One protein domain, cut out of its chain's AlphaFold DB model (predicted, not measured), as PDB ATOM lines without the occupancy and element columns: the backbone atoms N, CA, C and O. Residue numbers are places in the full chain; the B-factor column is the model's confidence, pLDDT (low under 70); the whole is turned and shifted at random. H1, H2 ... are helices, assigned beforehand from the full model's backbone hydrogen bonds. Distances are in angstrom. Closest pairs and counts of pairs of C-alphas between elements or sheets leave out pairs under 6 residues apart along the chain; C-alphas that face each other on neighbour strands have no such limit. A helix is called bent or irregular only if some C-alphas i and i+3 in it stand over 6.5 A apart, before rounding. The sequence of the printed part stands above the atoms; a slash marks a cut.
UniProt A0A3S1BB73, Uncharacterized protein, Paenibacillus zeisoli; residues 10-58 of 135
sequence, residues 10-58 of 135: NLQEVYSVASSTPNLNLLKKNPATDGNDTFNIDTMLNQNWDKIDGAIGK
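Overview. This is residues 10 to 58 of the 135 residues of an uncharacterized protein of Paenibacillus zeisoli (UniProt A0A3S1BB73). One long helix, H2, makes one side of the model, and a loosely folded-back chain lies beside it: residues 10 to 30 run in from a far tail, turn, and fold back, with residues 24 to 26 next to H2. The one-turn helix H1 and a short loop then lead the chain round to the beginning of H2, and the tail from residue 10 makes much of the length. The printed part has 49 residues with two named helices, H1 then H2, and no named strand; its class is all helix, though under half of its residues, 22, are in named elements. It is loose, with a radius of gyration of the C-alphas of 13.2 A, and spans 46 by 21 by 13 A.

Arrangement. Start at Asn 10 and read on to residues 19 to 20, which form a short antiparallel pairing with residues 27 to 28. Next comes H1, residues 31 to 34, and a short link of 6 residues joins it to H2, residues 41 to 58. H1 and H2 are apart. H1 is too short for an O i to N i+4 pair, and its one O i to N i+3 pair is not within hydrogen-bond range; in H2, 12 of 14 O i to N i+4 pairs are. H2 is irregular, but only just: C-alphas 44 and 47 are 6.7 A apart.

Along the chain. Find C-alpha 31 at (-55.555, -25.940, 12.661), where H1 begins; it measures 5.2 A from first to last C-alpha. Then find C-alpha 41 at (-39.384, -27.716, 12.280); from there H2 runs 24.3 A to C-alpha 58 at (-32.279, -5.832, 20.077).

Size, cuts and confidence. The C-alphas of Asn 10 and Gly 57 are the two farthest apart, 46.7 A. The printed part has no cut. Look at the B-factor column: its mean pLDDT is 84.8, and residues 10 to 18 are under 70.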
ATOM      1  N   ASN A  10     -66.622 -21.500  -7.313       47.88
ATOM      2  CA  ASN A  10     -65.265 -21.945  -7.587       47.88
ATOM      3  C   ASN A  10     -64.616 -22.481  -6.294       47.88
ATOM      4  O   ASN A  10     -64.340 -21.718  -5.370       47.88
ATOM      5  N   LEU A  11     -64.395 -23.796  -6.211       46.78
ATOM      6  CA  LEU A  11     -63.851 -24.511  -5.043       46.78
ATOM      7  C   LEU A  11     -62.320 -24.359  -4.891       46.78
ATOM      8  O   LEU A  11     -61.652 -25.294  -4.458       46.78
ATOM      9  N   GLN A  12     -61.740 -23.211  -5.258       48.75
ATOM     10  CA  GLN A  12     -60.278 -23.053  -5.315       48.75
ATOM     11  C   GLN A  12     -59.647 -21.887  -4.537       48.75
ATOM     12  O   GLN A  12     -58.433 -21.759  -4.601       48.75
ATOM     13  N   GLU A  13     -60.358 -21.093  -3.726       47.91
ATOM     14  CA  GLU A  13     -59.697 -19.981  -2.997       47.91
ATOM     15  C   GLU A  13     -60.108 -19.807  -1.527       47.91
ATOM     16  O   GLU A  13     -60.328 -18.701  -1.045       47.91
ATOM     17  N   VAL A  14     -60.122 -20.893  -0.752       50.44
ATOM     18  CA  VAL A  14     -59.822 -20.770   0.691       50.44
ATOM     19  C   VAL A  14     -58.461 -21.409   0.948       50.44
ATOM     20  O   VAL A  14     -58.308 -22.302   1.776       50.44
ATOM     21  N   TYR A  15     -57.450 -20.976   0.190       47.94
ATOM     22  CA  TYR A  15     -56.068 -21.172   0.611       47.94
ATOM     23  C   TYR A  15     -55.881 -20.340   1.878       47.94
ATOM     24  O   TYR A  15     -56.066 -19.123   1.865       47.94
ATOM     25  N   SER A  16     -55.565 -20.994   2.993       51.66
ATOM     26  CA  SER A  16     -55.204 -20.272   4.205       51.66
ATOM     27  C   SER A  16     -53.950 -19.457   3.936       51.66
ATOM     28  O   SER A  16     -52.859 -19.991   3.751       51.66
ATOM     29  N   VAL A  17     -54.105 -18.138   3.870       56.41
ATOM     30  CA  VAL A  17     -52.947 -17.251   3.858       56.41
ATOM     31  C   VAL A  17     -52.270 -17.447   5.207       56.41
ATOM     32  O   VAL A  17     -52.884 -17.200   6.248       56.41
ATOM     33  N   ALA A  18     -51.038 -17.959   5.195       67.06
ATOM     34  CA  ALA A  18     -50.225 -18.076   6.395       67.06
ATOM     35  C   ALA A  18     -50.275 -16.739   7.148       67.06
ATOM     36  O   ALA A  18     -49.993 -15.684   6.576       67.06
ATOM     37  N   SER A  19     -50.703 -16.775   8.409       84.38
ATOM     38  CA  SER A  19     -50.828 -15.566   9.223       84.38
ATOM     39  C   SER A  19     -49.599 -15.419  10.109       84.38
ATOM     40  O   SER A  19     -48.996 -16.416  10.501       84.38
ATOM     41  N   SER A  20     -49.229 -14.185  10.440       94.12
ATOM     42  CA  SER A  20     -48.049 -13.906  11.258       94.12
ATOM     43  C   SER A  20     -48.386 -13.068  12.485       94.12
ATOM     44  O   SER A  20     -49.409 -12.379  12.523       94.12
ATOM     45  N   THR A  21     -47.536 -13.111  13.513       95.62
ATOM     46  CA  THR A  21     -47.655 -12.180  14.643       95.62
ATOM     47  C   THR A  21     -47.354 -10.739  14.196       95.62
ATOM     48  O   THR A  21     -46.459 -10.541  13.373       95.62
ATOM     49  N   PRO A  22     -48.042  -9.718  14.744       95.12
ATOM     50  CA  PRO A  22     -47.913  -8.338  14.259       95.12
ATOM     51  C   PRO A  22     -46.519  -7.717  14.423       95.12
ATOM     52  O   PRO A  22     -46.099  -6.929  13.587       95.12
ATOM     53  N   ASN A  23     -45.803  -8.069  15.496       95.00
ATOM     54  CA  ASN A  23     -44.574  -7.364  15.880       95.00
ATOM     55  C   ASN A  23     -43.302  -8.067  15.403       95.00
ATOM     56  O   ASN A  23     -42.324  -7.416  15.059       95.00
ATOM     57  N   LEU A  24     -43.309  -9.401  15.412       96.25
ATOM     58  CA  LEU A  24     -42.122 -10.218  15.146       96.25
ATOM     59  C   LEU A  24     -42.265 -11.069  13.880       96.25
ATOM     60  O   LEU A  24     -41.366 -11.838  13.556       96.25
ATOM     61  N   ASN A  25     -43.393 -10.946  13.170       95.06
ATOM     62  CA  ASN A  25     -43.696 -11.714  11.966       95.06
ATOM     63  C   ASN A  25     -43.483 -13.230  12.165       95.06
ATOM     64  O   ASN A  25     -42.912 -13.914  11.309       95.06
ATOM     65  N   LEU A  26     -43.872 -13.754  13.331       95.81
ATOM     66  CA  LEU A  26     -43.746 -15.178  13.648       95.81
ATOM     67  C   LEU A  26     -44.876 -15.937  12.969       95.81
ATOM     68  O   LEU A  26     -46.027 -15.515  13.077       95.81
ATOM     69  N   LEU A  27     -44.557 -17.047  12.310       93.56
ATOM     70  CA  LEU A  27     -45.538 -17.874  11.618       93.56
ATOM     71  C   LEU A  27     -46.590 -18.399  12.606       93.56
ATOM     72  O   LEU A  27     -46.243 -18.980  13.634       93.56
ATOM     73  N   LYS A  28     -47.869 -18.242  12.261       91.25
ATOM     74  CA  LYS A  28     -49.010 -18.826  12.969       91.25
ATOM     75  C   LYS A  28     -49.703 -19.847  12.069       91.25
ATOM     76  O   LYS A  28     -50.129 -19.512  10.961       91.25
ATOM     77  N   LYS A  29     -49.867 -21.066  12.583       88.62
ATOM     78  CA  LYS A  29     -50.654 -22.130  11.949       88.62
ATOM     79  C   LYS A  29     -52.114 -22.081  12.417       88.62
ATOM     80  O   LYS A  29     -52.374 -21.808  13.590       88.62
ATOM     81  N   ASN A  30     -53.051 -22.273  11.493       85.12
ATOM     82  CA  ASN A  30     -54.490 -22.350  11.718       85.12
ATOM     83  C   ASN A  30     -54.983 -23.801  11.568       85.12
ATOM     84  O   ASN A  30     -55.283 -24.215  10.443       85.12
ATOM     85  N   PRO A  31     -55.216 -24.518  12.682       83.38
ATOM     86  CA  PRO A  31     -55.555 -25.940  12.661       83.38
ATOM     87  C   PRO A  31     -56.764 -26.309  11.789       83.38
ATOM     88  O   PRO A  31     -56.850 -27.436  11.310       83.38
ATOM     89  N   ALA A  32     -57.704 -25.377  11.578       84.56
ATOM     90  CA  ALA A  32     -58.888 -25.603  10.747       84.56
ATOM     91  C   ALA A  32     -58.569 -25.683   9.248       84.56
ATOM     92  O   ALA A  32     -59.306 -26.306   8.490       84.56
ATOM     93  N   THR A  33     -57.495 -25.027   8.816       82.69
ATOM     94  CA  THR A  33     -57.138 -24.897   7.400       82.69
ATOM     95  C   THR A  33     -55.790 -25.507   7.050       82.69
ATOM     96  O   THR A  33     -55.549 -25.769   5.879       82.69
ATOM     97  N   ASP A  34     -54.915 -25.719   8.031       82.44
ATOM     98  CA  ASP A  34     -53.585 -26.297   7.831       82.44
ATOM     99  C   ASP A  34     -53.345 -27.590   8.616       82.44
ATOM    100  O   ASP A  34     -52.216 -28.062   8.698       82.44
ATOM    101  N   GLY A  35     -54.404 -28.217   9.133       77.75
ATOM    102  CA  GLY A  35     -54.300 -29.473   9.879       77.75
ATOM    103  C   GLY A  35     -53.714 -30.651   9.087       77.75
ATOM    104  O   GLY A  35     -53.288 -31.627   9.697       77.75
ATOM    105  N   ASN A  36     -53.675 -30.570   7.751       82.38
ATOM    106  CA  ASN A  36     -53.037 -31.568   6.885       82.38
ATOM    107  C   ASN A  36     -51.585 -31.207   6.508       82.38
ATOM    108  O   ASN A  36     -50.901 -32.007   5.867       82.38
ATOM    109  N   ASP A  37     -51.103 -30.020   6.890       87.38
ATOM    110  CA  ASP A  37     -49.711 -29.641   6.682       87.38
ATOM    111  C   ASP A  37     -48.823 -30.387   7.675       87.38
ATOM    112  O   ASP A  37     -49.085 -30.447   8.877       87.38
ATOM    113  N   THR A  38     -47.721 -30.935   7.173       87.12
ATOM    114  CA  THR A  38     -46.717 -31.551   8.043       87.12
ATOM    115  C   THR A  38     -46.037 -30.479   8.892       87.12
ATOM    116  O   THR A  38     -45.753 -29.373   8.422       87.12
ATOM    117  N   PHE A  39     -45.739 -30.814  10.147       89.56
ATOM    118  CA  PHE A  39     -44.976 -29.939  11.026       89.56
ATOM    119  C   PHE A  39     -43.552 -29.758  10.489       89.56
ATOM    120  O   PHE A  39     -42.729 -30.671  10.540       89.56
ATOM    121  N   ASN A  40     -43.265 -28.571   9.959       89.94
ATOM    122  CA  ASN A  40     -41.946 -28.218   9.456       89.94
ATOM    123  C   ASN A  40     -41.161 -27.511  10.569       89.94
ATOM    124  O   ASN A  40     -41.435 -26.355  10.888       89.94
ATOM    125  N   ILE A  41     -40.195 -28.216  11.160       93.56
ATOM    126  CA  ILE A  41     -39.384 -27.716  12.280       93.56
ATOM    127  C   ILE A  41     -38.621 -26.445  11.887       93.56
ATOM    128  O   ILE A  41     -38.552 -25.511  12.685       93.56
ATOM    129  N   ASP A  42     -38.115 -26.359  10.658       94.75
ATOM    130  CA  ASP A  42     -37.336 -25.202  10.219       94.75
ATOM    131  C   ASP A  42     -38.181 -23.932  10.204       94.75
ATOM    132  O   ASP A  42     -37.775 -22.906  10.744       94.75
ATOM    133  N   THR A  43     -39.383 -23.991   9.632       90.38
ATOM    134  CA  THR A  43     -40.226 -22.797   9.478       90.38
ATOM    135  C   THR A  43     -41.094 -22.502  10.699       90.38
ATOM    136  O   THR A  43     -41.364 -21.338  10.990       90.38
ATOM    137  N   MET A  44     -41.533 -23.529  11.434       89.69
ATOM    138  CA  MET A  44     -42.455 -23.375  12.567       89.69
ATOM    139  C   MET A  44     -41.741 -23.198  13.911       89.69
ATOM    140  O   MET A  44     -42.300 -22.556  14.804       89.69
ATOM    141  N   LEU A  45     -40.517 -23.719  14.056       94.81
ATOM    142  CA  LEU A  45     -39.682 -23.544  15.246       94.81
ATOM    143  C   LEU A  45     -38.459 -22.691  14.929       94.81
ATOM    144  O   LEU A  45     -38.450 -21.533  15.331       94.81
ATOM    145  N   ASN A  46     -37.473 -23.217  14.197       97.12
ATOM    146  CA  ASN A  46     -36.140 -22.606  14.091       97.12
ATOM    147  C   ASN A  46     -36.214 -21.139  13.637       97.12
ATOM    148  O   ASN A  46     -35.781 -20.250  14.359       97.12
ATOM    149  N   GLN A  47     -36.904 -20.853  12.531       97.06
ATOM    150  CA  GLN A  47     -37.071 -19.483  12.025       97.06
ATOM    151  C   GLN A  47     -37.827 -18.555  12.985       97.06
ATOM    152  O   GLN A  47     -37.554 -17.356  13.038       97.06
ATOM    153  N   ASN A  48     -38.816 -19.069  13.719       96.06
ATOM    154  CA  ASN A  48     -39.536 -18.274  14.714       96.06
ATOM    155  C   ASN A  48     -38.653 -17.993  15.938       96.06
ATOM    156  O   ASN A  48     -38.694 -16.888  16.471       96.06
ATOM    157  N   TRP A  49     -37.844 -18.967  16.355       97.81
ATOM    158  CA  TRP A  49     -36.872 -18.818  17.433       97.81
ATOM    159  C   TRP A  49     -35.768 -17.832  17.058       97.81
ATOM    160  O   TRP A  49     -35.514 -16.931  17.845       97.81
ATOM    161  N   ASP A  50     -35.220 -17.897  15.845       98.06
ATOM    162  CA  ASP A  50     -34.232 -16.930  15.344       98.06
ATOM    163  C   ASP A  50     -34.787 -15.495  15.349       98.06
ATOM    164  O   ASP A  50     -34.110 -14.542  15.738       98.06
ATOM    165  N   LYS A  51     -36.058 -15.320  14.955       97.81
ATOM    166  CA  LYS A  51     -36.743 -14.016  15.012       97.81
ATOM    167  C   LYS A  51     -36.905 -13.515  16.447       97.81
ATOM    168  O   LYS A  51     -36.725 -12.323  16.692       97.81
ATOM    169  N   ILE A  52     -37.269 -14.398  17.378       97.88
ATOM    170  CA  ILE A  52     -37.401 -14.064  18.803       97.88
ATOM    171  C   ILE A  52     -36.035 -13.712  19.391       97.88
ATOM    172  O   ILE A  52     -35.921 -12.682  20.047       97.88
ATOM    173  N   ASP A  53     -35.011 -14.517  19.127       98.19
ATOM    174  CA  ASP A  53     -33.646 -14.308  19.605       98.19
ATOM    175  C   ASP A  53     -33.093 -12.963  19.120       98.19
ATOM    176  O   ASP A  53     -32.696 -12.119  19.924       98.19
ATOM    177  N   GLY A  54     -33.214 -12.678  17.820       98.00
ATOM    178  CA  GLY A  54     -32.816 -11.389  17.258       98.00
ATOM    179  C   GLY A  54     -33.590 -10.205  17.851       98.00
ATOM    180  O   GLY A  54     -33.011  -9.146  18.107       98.00
ATOM    181  N   ALA A  55     -34.892 -10.363  18.102       97.81
ATOM    182  CA  ALA A  55     -35.705  -9.327  18.734       97.81
ATOM    183  C   ALA A  55     -35.328  -9.096  20.204       97.81
ATOM    184  O   ALA A  55     -35.244  -7.949  20.640       97.81
ATOM    185  N   ILE A  56     -35.059 -10.163  20.960       97.69
ATOM    186  CA  ILE A  56     -34.604 -10.079  22.350       97.69
ATOM    187  C   ILE A  56     -33.213  -9.443  22.414       97.69
ATOM    188  O   ILE A  56     -33.006  -8.552  23.234       97.69
ATOM    189  N   GLY A  57     -32.292  -9.813  21.522       97.62
ATOM    190  CA  GLY A  57     -30.968  -9.193  21.434       97.62
ATOM    191  C   GLY A  57     -31.040  -7.689  21.144       97.62
ATOM    192  O   GLY A  57     -30.308  -6.899  21.749       97.62
ATOM    193  N   LYS A  58     -31.978  -7.259  20.286       96.94
ATOM    194  CA  LYS A  58     -32.279  -5.832  20.077       96.94
ATOM    195  C   LYS A  58     -32.796  -5.168  21.346       96.94
ATOM    196  O   LYS A  58     -32.225  -4.169  21.752       96.94
TER     197      LYS A  58